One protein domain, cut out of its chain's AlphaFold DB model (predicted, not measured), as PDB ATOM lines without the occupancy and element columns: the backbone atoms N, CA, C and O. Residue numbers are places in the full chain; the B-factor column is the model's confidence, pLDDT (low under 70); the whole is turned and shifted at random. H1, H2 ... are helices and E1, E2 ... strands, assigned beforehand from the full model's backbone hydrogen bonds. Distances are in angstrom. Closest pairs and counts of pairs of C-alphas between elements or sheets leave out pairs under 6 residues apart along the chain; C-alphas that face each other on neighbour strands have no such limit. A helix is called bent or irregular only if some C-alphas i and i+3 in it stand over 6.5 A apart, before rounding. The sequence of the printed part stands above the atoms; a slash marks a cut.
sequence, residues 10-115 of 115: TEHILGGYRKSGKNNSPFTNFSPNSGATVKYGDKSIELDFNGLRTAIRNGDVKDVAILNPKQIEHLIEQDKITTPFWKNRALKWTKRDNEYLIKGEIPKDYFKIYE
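What this domain is: This is residues 10 to 115 of the 115 residues of an uncharacterized protein of Bacillus cereus VD118 (UniProt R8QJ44). A small three-stranded sheet, E1, E5 and E4, stands in the middle, with helices toward one end of the longest axis and a second three-stranded sheet, E2, E3 and E6, at the other end. The helical end is the hairpin of H4 and H5 with H1 crossing H5 and the short H2 next to H1, while H3 sits beside the E4 edge of the middle sheet. The printed part has 106 residues, with five named helices and six named strands in the order H1, H2, E1, E2, E3, H3, E4, H4, H5, E5, E6. Both sheets are antiparallel, ordered E1, E5, E4 and E2, E3, E6, and the class is mixed, helices and strands. The whole is compact, with a radius of gyration of the C-alphas of 14.6 A and spans of 41 by 34 by 24 A.

Where its parts are: H1, residues 10 to 16, begins at C-alpha 10 at (-20.512, -39.812, 23.649) and is 11.5 A long; it is irregular, with C-alphas 13 and 16 7.8 A apart. H2 holds residues 19 to 23 over 6.3 A, and E1 residues 27 to 30 over 9.5 A. E2, residues 37 to 40, measures 9.3 A, and E3, residues 43 to 47, 13.2 A. H3, residues 49 to 58, is 14.3 A long, and E4, residues 65 to 67, is 6.4 A long. H4, residues 69 to 77, spans 12.4 A. H5, residues 84 to 97, spans 20.0 A from C-alpha 84 at (-29.512, -35.084, 19.908). E5, residues 100 to 103, and E6, residues 111 to 114, are each 9.8 A long, and E6 ends at C-alpha 114 at (10.220, -48.267, 21.709).

How they stand to each other: H1 touches H2, the closest C-alphas being those of Gly 15 and Lys 22, 4.8 A apart. H1 also touches H5, about perpendicular at 76 degrees, with the C-alphas of Thr 10 and Ala 90 closest at 6.0 A. H1 only grazes the sheet E1 E5 E4, with its residues 12 to 13. In that sheet E5 is the inner strand. E1 and E5 are antiparallel at 150 degrees, with N 28 and O 102 at 2.8 A, within hydrogen-bond range. E5 and E4 are antiparallel at 153 degrees, with N 67 and O 101 at 2.8 A. In the other sheet, E2 and E3 form a hairpin, with N 38 and O 45 at 2.8 A, and E3 and E6 are antiparallel at 151 degrees, with N 46 and O 112 at 2.8 A. H3 only grazes the sheet E1 E5 E4, its closest C-alpha pair with E4 being Arg 53 and Ile 66, 7.2 A apart, and it is not on the sheet E2 E3 E6. H4 only grazes the sheet E1 E5 E4 with its residues 69 to 75. H4 and H5 form a helical hairpin: they touch at a shallow tilt of 5 degrees, opposite ways, with the C-alphas of Glu 73 and Leu 91 closest at 6.0 A. Among the pairs that are apart are E1 and E2, E3 and E4, and E5 and E6. Every O i to N i+4 pair is within hydrogen-bond range in H2, H3, H4 and H5, and in H1 2 of 3 are.

The domain as a whole: The two C-alphas farthest apart are those of Pro 84 and Glu 115, at 43.8 A; Glu 115 is the chain's last residue. The printed part has no cut and no long link. Its mean pLDDT is 86.8, and residues 32 to 40, of which 37 to 40 belong to E2, are under 70 in this model.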
ATOM      1  N   THR A  10     -20.262 -41.086  24.336       93.56
ATOM      2  CA  THR A  10     -20.512 -39.812  23.649       93.56
ATOM      3  C   THR A  10     -19.695 -38.668  24.241       93.56
ATOM      4  O   THR A  10     -19.110 -37.876  23.506       93.56
ATOM      5  N   GLU A  11     -19.633 -38.555  25.568       91.94
ATOM      6  CA  GLU A  11     -18.875 -37.492  26.233       91.94
ATOM      7  C   GLU A  11     -17.367 -37.642  26.059       91.94
ATOM      8  O   GLU A  11     -16.678 -36.633  25.909       91.94
ATOM      9  N   HIS A  12     -16.879 -38.883  26.038       92.25
ATOM     10  CA  HIS A  12     -15.488 -39.205  25.736       92.25
ATOM     11  C   HIS A  12     -15.096 -38.752  24.326       92.25
ATOM     12  O   HIS A  12     -14.134 -38.001  24.154       92.25
ATOM     13  N   ILE A  13     -15.899 -39.126  23.327       91.06
ATOM     14  CA  ILE A  13     -15.680 -38.766  21.916       91.06
ATOM     15  C   ILE A  13     -15.742 -37.251  21.722       91.06
ATOM     16  O   ILE A  13     -14.935 -36.664  21.004       91.06
ATOM     17  N   LEU A  14     -16.643 -36.577  22.435       90.38
ATOM     18  CA  LEU A  14     -16.753 -35.119  22.431       90.38
ATOM     19  C   LEU A  14     -15.692 -34.422  23.295       90.38
ATOM     20  O   LEU A  14     -15.820 -33.225  23.564       90.38
ATOM     21  N   GLY A  15     -14.635 -35.115  23.721       81.19
ATOM     22  CA  GLY A  15     -13.631 -34.605  24.650       81.19
ATOM     23  C   GLY A  15     -12.934 -33.306  24.215       81.19
ATOM     24  O   GLY A  15     -12.504 -32.538  25.072       81.19
ATOM     25  N   GLY A  16     -12.904 -32.994  22.911       72.56
ATOM     26  CA  GLY A  16     -12.456 -31.687  22.398       72.56
ATOM     27  C   GLY A  16     -13.336 -30.505  22.839       72.56
ATOM     28  O   GLY A  16     -12.834 -29.405  23.040       72.56
ATOM     29  N   TYR A  17     -14.630 -30.744  23.066       76.31
ATOM     30  CA  TYR A  17     -15.595 -29.770  23.593       76.31
ATOM     31  C   TYR A  17     -15.860 -29.941  25.097       76.31
ATOM     32  O   TYR A  17     -16.386 -29.037  25.740       76.31
ATOM     33  N   ARG A  18     -15.522 -31.104  25.671       71.88
ATOM     34  CA  ARG A  18     -15.804 -31.470  27.069       71.88
ATOM     35  C   ARG A  18     -14.553 -31.991  27.778       71.88
ATOM     36  O   ARG A  18     -14.511 -33.140  28.211       71.88
ATOM     37  N   LYS A  19     -13.547 -31.125  27.950       74.19
ATOM     38  CA  LYS A  19     -12.262 -31.474  28.597       74.19
ATOM     39  C   LYS A  19     -12.428 -32.137  29.975       74.19
ATOM     40  O   LYS A  19     -11.750 -33.114  30.263       74.19
ATOM     41  N   SER A  20     -13.376 -31.664  30.791       71.75
ATOM     42  CA  SER A  20     -13.658 -32.254  32.113       71.75
ATOM     43  C   SER A  20     -14.208 -33.688  32.026       71.75
ATOM     44  O   SER A  20     -13.824 -34.540  32.824       71.75
ATOM     45  N   GLY A  21     -15.036 -33.982  31.016       71.88
ATOM     46  CA  GLY A  21     -15.493 -35.345  30.731       71.88
ATOM     47  C   GLY A  21     -14.350 -36.235  30.243       71.88
ATOM     48  O   GLY A  21     -14.198 -37.350  30.726       71.88
ATOM     49  N   LYS A  22     -13.485 -35.724  29.360       75.06
ATOM     50  CA  LYS A  22     -12.346 -36.487  28.828       75.06
ATOM     51  C   LYS A  22     -11.358 -36.921  29.915       75.06
ATOM     52  O   LYS A  22     -10.988 -38.085  29.959       75.06
ATOM     53  N   ASN A  23     -10.988 -36.020  30.826       79.31
ATOM     54  CA  ASN A  23     -10.012 -36.316  31.886       79.31
ATOM     55  C   ASN A  23     -10.512 -37.338  32.923       79.31
ATOM     56  O   ASN A  23      -9.720 -37.888  33.674       79.31
ATOM     57  N   ASN A  24     -11.824 -37.572  32.978       83.25
ATOM     58  CA  ASN A  24     -12.460 -38.530  33.884       83.25
ATOM     59  C   ASN A  24     -12.979 -39.772  33.147       83.25
ATOM     60  O   ASN A  24     -13.759 -40.548  33.712       83.25
ATOM     61  N   SER A  25     -12.619 -39.911  31.870       87.94
ATOM     62  CA  SER A  25     -13.100 -40.979  31.016       87.94
ATOM     63  C   SER A  25     -12.412 -42.298  31.355       87.94
ATOM     64  O   SER A  25     -11.191 -42.320  31.486       87.94
ATOM     65  N   PRO A  26     -13.156 -43.415  31.447       91.75
ATOM     66  CA  PRO A  26     -12.564 -44.742  31.572       91.75
ATOM     67  C   PRO A  26     -12.091 -45.298  30.220       91.75
ATOM     68  O   PRO A  26     -11.783 -46.483  30.148       91.75
ATOM     69  N   PHE A  27     -12.158 -44.513  29.142       92.12
ATOM     70  CA  PHE A  27     -11.902 -44.971  27.783       92.12
ATOM     71  C   PHE A  27     -10.581 -44.419  27.243       92.12
ATOM     72  O   PHE A  27     -10.287 -43.232  27.384       92.12
ATOM     73  N   THR A  28      -9.855 -45.266  26.524       88.69
ATOM     74  CA  THR A  28      -8.676 -44.909  25.730       88.69
ATOM     75  C   THR A  28      -9.000 -45.093  24.251       88.69
ATOM     76  O   THR A  28      -9.493 -46.152  23.857       88.69
ATOM     77  N   ASN A  29      -8.751 -44.067  23.429       85.94
ATOM     78  CA  ASN A  29      -8.902 -44.155  21.973       85.94
ATOM     79  C   ASN A  29      -7.767 -44.994  21.386       85.94
ATOM     80  O   ASN A  29      -6.602 -44.786  21.726       85.94
ATOM     81  N   PHE A  30      -8.103 -45.900  20.474       79.88
ATOM     82  CA  PHE A  30      -7.133 -46.722  19.768       79.88
ATOM     83  C   PHE A  30      -7.558 -46.928  18.311       79.88
ATOM     84  O   PHE A  30      -8.685 -47.335  18.039       79.88
ATOM     85  N   SER A  31      -6.644 -46.697  17.367       71.38
ATOM     86  CA  SER A  31      -6.895 -46.904  15.936       71.38
ATOM     87  C   SER A  31      -6.036 -48.055  15.405       71.38
ATOM     88  O   SER A  31      -4.866 -47.832  15.079       71.38
ATOM     89  N   PRO A  32      -6.587 -49.276  15.253       60.09
ATOM     90  CA  PRO A  32      -5.815 -50.439  14.809       60.09
ATOM     91  C   PRO A  32      -5.233 -50.275  13.398       60.09
ATOM     92  O   PRO A  32      -4.182 -50.831  13.100       60.09
ATOM     93  N   ASN A  33      -5.855 -49.447  12.552       52.69
ATOM     94  CA  ASN A  33      -5.407 -49.196  11.177       52.69
ATOM     95  C   ASN A  33      -4.125 -48.344  11.071       52.69
ATOM     96  O   ASN A  33      -3.621 -48.158   9.969       52.69
ATOM     97  N   SER A  34      -3.606 -47.809  12.181       52.94
ATOM     98  CA  SER A  34      -2.435 -46.915  12.185       52.94
ATOM     99  C   SER A  34      -1.096 -47.612  12.464       52.94
ATOM    100  O   SER A  34      -0.077 -46.941  12.575       52.94
ATOM    101  N   GLY A  35      -1.071 -48.945  12.575       52.34
ATOM    102  CA  GLY A  35       0.149 -49.660  12.970       52.34
ATOM    103  C   GLY A  35       0.474 -49.488  14.457       52.34
ATOM    104  O   GLY A  35       1.643 -49.383  14.810       52.34
ATOM    105  N   ALA A  36      -0.580 -49.418  15.285       54.75
ATOM    106  CA  ALA A  36      -0.653 -49.525  16.751       54.75
ATOM    107  C   ALA A  36       0.333 -48.713  17.608       54.75
ATOM    108  O   ALA A  36       0.221 -48.772  18.826       54.75
ATOM    109  N   THR A  37       1.231 -47.936  17.010       61.34
ATOM    110  CA  THR A  37       2.308 -47.220  17.679       61.34
ATOM    111  C   THR A  37       1.903 -45.768  17.880       61.34
ATOM    112  O   THR A  37       1.864 -44.973  16.941       61.34
ATOM    113  N   VAL A  38       1.580 -45.410  19.118       66.69
ATOM    114  CA  VAL A  38       1.265 -44.038  19.518       66.69
ATOM    115  C   VAL A  38       2.532 -43.388  20.061       66.69
ATOM    116  O   VAL A  38       3.155 -43.912  20.983       66.69
ATOM    117  N   LYS A  39       2.911 -42.225  19.520       62.50
ATOM    118  CA  LYS A  39       3.997 -41.426  20.098       62.50
ATOM    119  C   LYS A  39       3.576 -40.859  21.454       62.50
ATOM    120  O   LYS A  39       2.523 -40.230  21.566       62.50
ATOM    121  N   TYR A  40       4.417 -41.047  22.461       66.19
ATOM    122  CA  TYR A  40       4.256 -40.521  23.808       66.19
ATOM    123  C   TYR A  40       5.568 -39.877  24.273       66.19
ATOM    124  O   TYR A  40       6.499 -40.562  24.698       66.19
ATOM    125  N   GLY A  41       5.641 -38.547  24.164       78.81
ATOM    126  CA  GLY A  41       6.904 -37.820  24.308       78.81
ATOM    127  C   GLY A  41       7.898 -38.274  23.242       78.81
ATOM    128  O   GLY A  41       7.555 -38.300  22.059       78.81
ATOM    129  N   ASP A  42       9.080 -38.694  23.683       83.12
ATOM    130  CA  ASP A  42      10.133 -39.231  22.813       83.12
ATOM    131  C   ASP A  42       9.954 -40.729  22.516       83.12
ATOM    132  O   ASP A  42      10.654 -41.277  21.676       83.12
ATOM    133  N   LYS A  43       8.995 -41.396  23.172       82.19
ATOM    134  CA  LYS A  43       8.777 -42.840  23.055       82.19
ATOM    135  C   LYS A  43       7.659 -43.173  22.087       82.19
ATOM    136  O   LYS A  43       6.766 -42.371  21.814       82.19
ATOM    137  N   SER A  44       7.667 -44.412  21.627       81.38
ATOM    138  CA  SER A  44       6.620 -44.996  20.797       81.38
ATOM    139  C   SER A  44       6.007 -46.184  21.536       81.38
ATOM    140  O   SER A  44       6.719 -47.103  21.921       81.38
ATOM    141  N   ILE A  45       4.697 -46.155  21.786       83.19
ATOM    142  CA  ILE A  45       3.981 -47.201  22.528       83.19
ATOM    143  C   ILE A  45       3.105 -47.979  21.556       83.19
ATOM    144  O   ILE A  45       2.177 -47.415  20.983       83.19
ATOM    145  N   GLU A  46       3.370 -49.270  21.406       86.19
ATOM    146  CA  GLU A  46       2.536 -50.198  20.651       86.19
ATOM    147  C   GLU A  46       1.672 -51.041  21.584       86.19
ATOM    148  O   GLU A  46       2.157 -51.577  22.578       86.19
ATOM    149  N   LEU A  47       0.390 -51.174  21.255       86.62
ATOM    150  CA  LEU A  47      -0.525 -52.075  21.948       86.62
ATOM    151  C   LEU A  47      -0.618 -53.421  21.215       86.62
ATOM    152  O   LEU A  47      -1.047 -53.462  20.058       86.62
ATOM    153  N   ASP A  48      -0.353 -54.525  21.917       89.12
ATOM    154  CA  ASP A  48      -0.716 -55.876  21.475       89.12
ATOM    155  C   ASP A  48      -2.232 -56.086  21.591       89.12
ATOM    156  O   ASP A  48      -2.769 -56.697  22.521       89.12
ATOM    157  N   PHE A  49      -2.945 -55.539  20.611       87.06
ATOM    158  CA  PHE A  49      -4.399 -55.585  20.549       87.06
ATOM    159  C   PHE A  49      -4.940 -57.019  20.473       87.06
ATOM    160  O   PHE A  49      -5.970 -57.331  21.075       87.06
ATOM    161  N   ASN A  50      -4.261 -57.902  19.735       89.00
ATOM    162  CA  ASN A  50      -4.710 -59.280  19.542       89.00
ATOM    163  C   ASN A  50      -4.492 -60.123  20.804       89.00
ATOM    164  O   ASN A  50      -5.388 -60.890  21.179       89.00
ATOM    165  N   GLY A  51      -3.350 -59.949  21.475       92.50
ATOM    166  CA  GLY A  51      -3.080 -60.548  22.778       92.50
ATOM    167  C   GLY A  51      -4.100 -60.094  23.817       92.50
ATOM    168  O   GLY A  51      -4.758 -60.936  24.434       92.50
ATOM    169  N   LEU A  52      -4.333 -58.781  23.928       92.31
ATOM    170  CA  LEU A  52      -5.310 -58.219  24.865       92.31
ATOM    171  C   LEU A  52      -6.721 -58.760  24.601       92.31
ATOM    172  O   LEU A  52      -7.408 -59.207  25.519       92.31
ATOM    173  N   ARG A  53      -7.158 -58.775  23.336       91.94
ATOM    174  CA  ARG A  53      -8.476 -59.300  22.953       91.94
ATOM    175  C   ARG A  53      -8.640 -60.773  23.324       91.94
ATOM    176  O   ARG A  53      -9.721 -61.175  23.755       91.94
ATOM    177  N   THR A  54      -7.595 -61.574  23.135       94.88
ATOM    178  CA  THR A  54      -7.609 -63.003  23.468       94.88
ATOM    179  C   THR A  54      -7.699 -63.210  24.976       94.88
ATOM    180  O   THR A  54      -8.547 -63.974  25.426       94.88
ATOM    181  N   ALA A  55      -6.906 -62.472  25.749       95.44
ATOM    182  CA  ALA A  55      -6.889 -62.561  27.204       95.44
ATOM    183  C   ALA A  55      -8.214 -62.115  27.847       95.44
ATOM    184  O   ALA A  55      -8.716 -62.778  28.752       95.44
ATOM    185  N   ILE A  56      -8.845 -61.054  27.327       94.94
ATOM    186  CA  ILE A  56     -10.197 -60.645  27.750       94.94
ATOM    187  C   ILE A  56     -11.204 -61.769  27.480       94.94
ATOM    188  O   ILE A  56     -12.020 -62.093  28.338       94.94
ATOM    189  N   ARG A  57     -11.152 -62.392  26.294       94.62
ATOM    190  CA  ARG A  57     -12.071 -63.485  25.929       94.62
ATOM    191  C   ARG A  57     -11.899 -64.714  26.823       94.62
ATOM    192  O   ARG A  57     -12.887 -65.375  27.123       94.62
ATOM    193  N   ASN A  58     -10.668 -65.019  27.219       96.19
ATOM    194  CA  ASN A  58     -10.357 -66.149  28.090       96.19
ATOM    195  C   ASN A  58     -10.685 -65.871  29.570       96.19
ATOM    196  O   ASN A  58     -10.761 -66.807  30.360       96.19
ATOM    197  N   GLY A  59     -10.907 -64.605  29.940       94.38
ATOM    198  CA  GLY A  59     -11.141 -64.185  31.324       94.38
ATOM    199  C   GLY A  59      -9.864 -63.923  32.130       94.38
ATOM    200  O   GLY A  59      -9.954 -63.693  33.338       94.38
ATOM    201  N   ASP A  60      -8.702 -63.925  31.472       95.38
ATOM    202  CA  ASP A  60      -7.389 -63.664  32.076       95.38
ATOM    203  C   ASP A  60      -7.245 -62.188  32.478       95.38
ATOM    204  O   ASP A  60      -6.643 -61.860  33.500       95.38
ATOM    205  N   VAL A  61      -7.851 -61.291  31.694       94.56
ATOM    206  CA  VAL A  61      -7.942 -59.858  31.989       94.56
ATOM    207  C   VAL A  61      -9.379 -59.518  32.356       94.56
ATOM    208  O   VAL A  61     -10.302 -59.716  31.564       94.56
ATOM    209  N   LYS A  62      -9.560 -58.980  33.563       92.50
ATOM    210  CA  LYS A  62     -10.852 -58.536  34.097       92.50
ATOM    211  C   LYS A  62     -10.957 -57.018  34.041       92.50
ATOM    212  O   LYS A  62      -9.950 -56.329  33.944       92.50
ATOM    213  N   ASP A  63     -12.188 -56.514  34.061       92.62
ATOM    214  CA  ASP A  63     -12.509 -55.078  34.090       92.62
ATOM    215  C   ASP A  63     -11.999 -54.250  32.892       92.62
ATOM    216  O   ASP A  63     -12.084 -53.020  32.898       92.62
ATOM    217  N   VAL A  64     -11.565 -54.922  31.819       93.75
ATOM    218  CA  VAL A  64     -11.186 -54.313  30.539       93.75
ATOM    219  C   VAL A  64     -12.140 -54.771  29.443       93.75
ATOM    220  O   VAL A  64     -12.466 -55.952  29.333       93.75
ATOM    221  N   ALA A  65     -12.580 -53.840  28.597       93.94
ATOM    222  CA  ALA A  65     -13.414 -54.157  27.440       93.94
ATOM    223  C   ALA A  65     -12.952 -53.408  26.193       93.94
ATOM    224  O   ALA A  65     -12.659 -52.216  26.242       93.94
ATOM    225  N   ILE A  66     -12.956 -54.101  25.054       93.19
ATOM    226  CA  ILE A  66     -12.700 -53.504  23.743       93.19
ATOM    227  C   ILE A  66     -14.045 -53.247  23.064       93.19
ATOM    228  O   ILE A  66     -14.813 -54.180  22.825       93.19
ATOM    229  N   LEU A  67     -14.312 -51.987  22.738       94.19
ATOM    230  CA  LEU A  67     -15.479 -51.549  21.985       94.19
ATOM    231  C   LEU A  67     -15.075 -51.297  20.537       94.19
ATOM    232  O   LEU A  67     -14.201 -50.475  20.254       94.19
ATOM    233  N   ASN A  68     -15.724 -52.008  19.619       92.00
ATOM    234  CA  ASN A  68     -15.570 -51.779  18.187       92.00
ATOM    235  C   ASN A  68     -16.428 -50.585  17.708       92.00
ATOM    236  O   ASN A  68     -17.370 -50.200  18.407       92.00
ATOM    237  N   PRO A  69     -16.167 -50.037  16.506       91.75
ATOM    238  CA  PRO A  69     -16.900 -48.885  15.968       91.75
ATOM    239  C   PRO A  69     -18.427 -49.026  16.022       91.75
ATOM    240  O   PRO A  69     -19.122 -48.112  16.453       91.75
ATOM    241  N   LYS A  70     -18.971 -50.204  15.687       93.50
ATOM    242  CA  LYS A  70     -20.424 -50.447  15.724       93.50
ATOM    243  C   LYS A  70     -20.985 -50.415  17.146       93.50
ATOM    244  O   LYS A  70     -22.069 -49.884  17.367       93.50
ATOM    245  N   GLN A  71     -20.259 -50.971  18.117       95.81
ATOM    246  CA  GLN A  71     -20.647 -50.909  19.529       95.81
ATOM    247  C   GLN A  71     -20.596 -49.473  20.053       95.81
ATOM    248  O   GLN A  71     -21.475 -49.067  20.807       95.81
ATOM    249  N   ILE A  72     -19.595 -48.698  19.633       95.56
ATOM    250  CA  ILE A  72     -19.468 -47.278  19.972       95.56
ATOM    251  C   ILE A  72     -20.671 -46.498  19.430       95.56
ATOM    252  O   ILE A  72     -21.319 -45.787  20.195       95.56
ATOM    253  N   GLU A  73     -21.012 -46.669  18.150       95.75
ATOM    254  CA  GLU A  73     -22.191 -46.040  17.537       95.75
ATOM    255  C   GLU A  73     -23.472 -46.382  18.302       95.75
ATOM    256  O   GLU A  73     -24.214 -45.481  18.693       95.75
ATOM    257  N   HIS A  74     -23.681 -47.664  18.608       96.69
ATOM    258  CA  HIS A  74     -24.847 -48.117  19.359       96.69
ATOM    259  C   HIS A  74     -24.936 -47.477  20.756       96.69
ATOM    260  O   HIS A  74     -26.002 -47.032  21.181       96.69
ATOM    261  N   LEU A  75     -23.809 -47.369  21.468       96.44
ATOM    262  CA  LEU A  75     -23.755 -46.720  22.780       96.44
ATOM    263  C   LEU A  75     -24.033 -45.212  22.695       96.44
ATOM    264  O   LEU A  75     -24.662 -44.661  23.599       96.44
ATOM    265  N   ILE A  76     -23.613 -44.542  21.617       96.06
ATOM    266  CA  ILE A  76     -23.966 -43.137  21.374       96.06
ATOM    267  C   ILE A  76     -25.469 -43.012  21.119       96.06
ATOM    268  O   ILE A  76     -26.117 -42.144  21.702       96.06
ATOM    269  N   GLU A  77     -26.051 -43.871  20.284       96.12
ATOM    270  CA  GLU A  77     -27.489 -43.879  19.980       96.12
ATOM    271  C   GLU A  77     -28.345 -44.096  21.231       96.12
ATOM    272  O   GLU A  77     -29.394 -43.462  21.376       96.12
ATOM    273  N   GLN A  78     -27.873 -44.909  22.174       96.00
ATOM    274  CA  GLN A  78     -28.546 -45.169  23.446       96.00
ATOM    275  C   GLN A  78     -28.265 -44.124  24.537       96.00
ATOM    276  O   GLN A  78     -28.913 -44.160  25.585       96.00
ATOM    277  N   ASP A  79     -27.351 -43.173  24.317       94.25
ATOM    278  CA  ASP A  79     -27.039 -42.136  25.302       94.25
ATOM    279  C   ASP A  79     -28.273 -41.262  25.579       94.25
ATOM    280  O   ASP A  79     -28.801 -40.596  24.681       94.25
ATOM    281  N   LYS A  80     -28.734 -41.279  26.834       93.19
ATOM    282  CA  LYS A  80     -29.881 -40.501  27.336       93.19
ATOM    283  C   LYS A  80     -29.475 -39.163  27.960       93.19
ATOM    284  O   LYS A  80     -30.337 -38.358  28.294       93.19
ATOM    285  N   ILE A  81     -28.179 -38.940  28.156       90.62
ATOM    286  CA  ILE A  81     -27.621 -37.790  28.873       90.62
ATOM    287  C   ILE A  81     -27.250 -36.676  27.896       90.62
ATOM    288  O   ILE A  81     -27.384 -35.488  28.194       90.62
ATOM    289  N   THR A  82     -26.762 -37.055  26.720       91.00
ATOM    290  CA  THR A  82     -26.310 -36.113  25.697       91.00
ATOM    291  C   THR A  82     -27.451 -35.723  24.753       91.00
ATOM    292  O   THR A  82     -28.224 -36.568  24.310       91.00
ATOM    293  N   THR A  83     -27.559 -34.435  24.404       93.25
ATOM    294  CA  THR A  83     -28.624 -33.949  23.508       93.25
ATOM    295  C   THR A  83     -28.473 -34.493  22.077       93.25
ATOM    296  O   THR A  83     -27.351 -34.805  21.658       93.25
ATOM    297  N   PRO A  84     -29.559 -34.551  21.274       95.31
ATOM    298  CA  PRO A  84     -29.512 -35.084  19.908       95.31
ATOM    299  C   PRO A  84     -28.448 -34.434  19.013       95.31
ATOM    300  O   PRO A  84     -27.752 -35.125  18.274       95.31
ATOM    301  N   PHE A  85     -28.261 -33.114  19.125       94.56
ATOM    302  CA  PHE A  85     -27.223 -32.385  18.387       94.56
ATOM    303  C   PHE A  85     -25.821 -32.964  18.636       94.56
ATOM    304  O   PHE A  85     -25.066 -33.237  17.701       94.56
ATOM    305  N   TRP A  86     -25.482 -33.176  19.907       94.19
ATOM    306  CA  TRP A  86     -24.173 -33.670  20.316       94.19
ATOM    307  C   TRP A  86     -23.990 -35.155  19.990       94.19
ATOM    308  O   TRP A  86     -22.910 -35.535  19.541       94.19
ATOM    309  N   LYS A  87     -25.048 -35.968  20.111       95.25
ATOM    310  CA  LYS A  87     -25.048 -37.372  19.664       95.25
ATOM    311  C   LYS A  87     -24.762 -37.485  18.169       95.25
ATOM    312  O   LYS A  87     -23.854 -38.208  17.772       95.25
ATOM    313  N   ASN A  88     -25.452 -36.697  17.346       95.44
ATOM    314  CA  ASN A  88     -25.246 -36.684  15.896       95.44
ATOM    315  C   ASN A  88     -23.822 -36.259  15.516       95.44
ATOM    316  O   ASN A  88     -23.252 -36.776  14.557       95.44
ATOM    317  N   ARG A  89     -23.227 -35.324  16.267       94.94
ATOM    318  CA  ARG A  89     -21.825 -34.936  16.073       94.94
ATOM    319  C   ARG A  89     -20.864 -36.065  16.450       94.94
ATOM    320  O   ARG A  89     -19.963 -36.338  15.665       94.94
ATOM    321  N   ALA A  90     -21.074 -36.726  17.589       93.94
ATOM    322  CA  ALA A  90     -20.260 -37.865  18.006       93.94
ATOM    323  C   ALA A  90     -20.329 -39.011  16.981       93.94
ATOM    324  O   ALA A  90     -19.287 -39.471  16.531       93.94
ATOM    325  N   LEU A  91     -21.528 -39.370  16.504       95.31
ATOM    326  CA  LEU A  91     -21.716 -40.387  15.458       95.31
ATOM    327  C   LEU A  91     -20.945 -40.064  14.172       95.31
ATOM    328  O   LEU A  91     -20.330 -40.949  13.582       95.31
ATOM    329  N   LYS A  92     -20.953 -38.798  13.730       93.56
ATOM    330  CA  LYS A  92     -20.183 -38.373  12.548       93.56
ATOM    331  C   LYS A  92     -18.680 -38.587  12.734       93.56
ATOM    332  O   LYS A  92     -18.011 -38.966  11.780       93.56
ATOM    333  N   TRP A  93     -18.153 -38.327  13.928       90.81
ATOM    334  CA  TRP A  93     -16.732 -38.515  14.225       90.81
ATOM    335  C   TRP A  93     -16.365 -39.991  14.312       90.81
ATOM    336  O   TRP A  93     -15.439 -40.408  13.628       90.81
ATOM    337  N   THR A  94     -17.156 -40.795  15.027       90.31
ATOM    338  CA  THR A  94     -16.954 -42.249  15.105       90.31
ATOM    339  C   THR A  94     -16.914 -42.891  13.721       90.31
ATOM    340  O   THR A  94     -15.997 -43.655  13.430       90.31
ATOM    341  N   LYS A  95     -17.852 -42.530  12.834       90.25
ATOM    342  CA  LYS A  95     -17.909 -43.061  11.462       90.25
ATOM    343  C   LYS A  95     -16.719 -42.645  10.602       90.25
ATOM    344  O   LYS A  95     -16.290 -43.415   9.750       90.25
ATOM    345  N   ARG A  96     -16.210 -41.426  10.798       88.25
ATOM    346  CA  ARG A  96     -15.049 -40.910  10.062       88.25
ATOM    347  C   ARG A  96     -13.753 -41.568  10.531       88.25
ATOM    348  O   ARG A  96     -12.932 -41.936   9.700       88.25
ATOM    349  N   ASP A  97     -13.580 -41.687  11.844       82.44
ATOM    350  CA  ASP A  97     -12.304 -42.068  12.454       82.44
ATOM    351  C   ASP A  97     -12.162 -43.597  12.574       82.44
ATOM    352  O   ASP A  97     -11.045 -44.108  12.637       82.44
ATOM    353  N   ASN A  98     -13.285 -44.333  12.547       85.00
ATOM    354  CA  ASN A  98     -13.354 -45.797  12.635       85.00
ATOM    355  C   ASN A  98     -12.532 -46.358  13.814       85.00
ATOM    356  O   ASN A  98     -11.890 -47.408  13.723       85.00
ATOM    357  N   GLU A  99     -12.525 -45.603  14.913       85.31
ATOM    358  CA  GLU A  99     -11.718 -45.873  16.093       85.31
ATOM    359  C   GLU A  99     -12.328 -46.958  16.981       85.31
ATOM    360  O   GLU A  99     -13.539 -47.188  17.001       85.31
ATOM    361  N   TYR A 100     -11.465 -47.605  17.755       90.44
ATOM    362  CA  TYR A 100     -11.834 -48.489  18.848       90.44
ATOM    363  C   TYR A 100     -11.667 -47.740  20.167       90.44
ATOM    364  O   TYR A 100     -10.815 -46.860  20.305       90.44
ATOM    365  N   LEU A 101     -12.458 -48.131  21.163       92.06
ATOM    366  CA  LEU A 101     -12.278 -47.675  22.536       92.06
ATOM    367  C   LEU A 101     -11.921 -48.860  23.414       92.06
ATOM    368  O   LEU A 101     -12.562 -49.908  23.346       92.06
ATOM    369  N   ILE A 102     -10.934 -48.673  24.280       92.44
ATOM    370  CA  ILE A 102     -10.625 -49.625  25.341       92.44
ATOM    371  C   ILE A 102     -11.115 -49.019  26.645       92.44
ATOM    372  O   ILE A 102     -10.680 -47.935  27.023       92.44
ATOM    373  N   LYS A 103     -12.067 -49.685  27.293       93.88
ATOM    374  CA  LYS A 103     -12.582 -49.323  28.612       93.88
ATOM    375  C   LYS A 103     -11.733 -50.003  29.679       93.88
ATOM    376  O   LYS A 103     -11.552 -51.212  29.585       93.88
ATOM    377  N   GLY A 104     -11.325 -49.262  30.704       92.12
ATOM    378  CA  GLY A 104     -10.568 -49.782  31.845       92.12
ATOM    379  C   GLY A 104      -9.062 -49.555  31.727       92.12
ATOM    380  O   GLY A 104      -8.584 -48.903  30.797       92.12
ATOM    381  N   GLU A 105      -8.320 -50.078  32.701       91.06
ATOM    382  CA  GLU A 105      -6.861 -49.986  32.751       91.06
ATOM    383  C   GLU A 105      -6.235 -51.167  32.005       91.06
ATOM    384  O   GLU A 105      -6.486 -52.326  32.326       91.06
ATOM    385  N   ILE A 106      -5.438 -50.878  30.977       90.62
ATOM    386  CA  ILE A 106      -4.793 -51.908  30.159       90.62
ATOM    387  C   ILE A 106      -3.558 -52.423  30.908       90.62
ATOM    388  O   ILE A 106      -2.687 -51.609  31.230       90.62
ATOM    389  N   PRO A 107      -3.426 -53.741  31.157       92.56
ATOM    390  CA  PRO A 107      -2.239 -54.279  31.809       92.56
ATOM    391  C   PRO A 107      -0.971 -53.979  31.009       92.56
ATOM    392  O   PRO A 107      -0.959 -54.076  29.779       92.56
ATOM    393  N   LYS A 108       0.116 -53.655  31.720       91.19
ATOM    394  CA  LYS A 108       1.384 -53.236  31.106       91.19
ATOM    395  C   LYS A 108       1.954 -54.250  30.108       91.19
ATOM    396  O   LYS A 108       2.622 -53.851  29.163       91.19
ATOM    397  N   ASP A 109       1.668 -55.536  30.314       92.81
ATOM    398  CA  ASP A 109       2.211 -56.647  29.524       92.81
ATOM    399  C   ASP A 109       1.709 -56.636  28.069       92.81
ATOM    400  O   ASP A 109       2.299 -57.280  27.206       92.81
ATOM    401  N   TYR A 110       0.654 -55.865  27.778       91.25
ATOM    402  CA  TYR A 110       0.144 -55.661  26.421       91.25
ATOM    403  C   TYR A 110       0.744 -54.438  25.725       91.25
ATOM    404  O   TYR A 110       0.352 -54.143  24.598       91.25
ATOM    405  N   PHE A 111       1.678 -53.721  26.354       88.75
ATOM    406  CA  PHE A 111       2.386 -52.612  25.723       88.75
ATOM    407  C   PHE A 111       3.820 -52.992  25.365       88.75
ATOM    408  O   PHE A 111       4.573 -53.514  26.186       88.75
ATOM    409  N   LYS A 112       4.230 -52.634  24.150       87.56
ATOM    410  CA  LYS A 112       5.633 -52.567  23.742       87.56
ATOM    411  C   LYS A 112       6.046 -51.108  23.685       87.56
ATOM    412  O   LYS A 112       5.335 -50.282  23.121       87.56
ATOM    413  N   ILE A 113       7.186 -50.794  24.285       85.94
ATOM    414  CA  ILE A 113       7.714 -49.434  24.337       85.94
ATOM    415  C   ILE A 113       9.005 -49.413  23.528       85.94
ATOM    416  O   ILE A 113       9.923 -50.177  23.816       85.94
ATOM    417  N   TYR A 114       9.051 -48.539  22.532       84.62
ATOM    418  CA  TYR A 114      10.220 -48.267  21.709       84.62
ATOM    419  C   TYR A 114      10.828 -46.917  22.112       84.62
ATOM    420  O   TYR A 114      10.085 -45.971  22.416       84.62
ATOM    421  N   GLU A 115      12.161 -46.867  22.141       80.12
ATOM    422  CA  GLU A 115      12.970 -45.658  22.364       80.12
ATOM    423  C   GLU A 115      13.192 -44.861  21.076       80.12
ATOM    424  O   GLU A 115      13.192 -45.475  19.982       80.12
TER     425      GLU A 115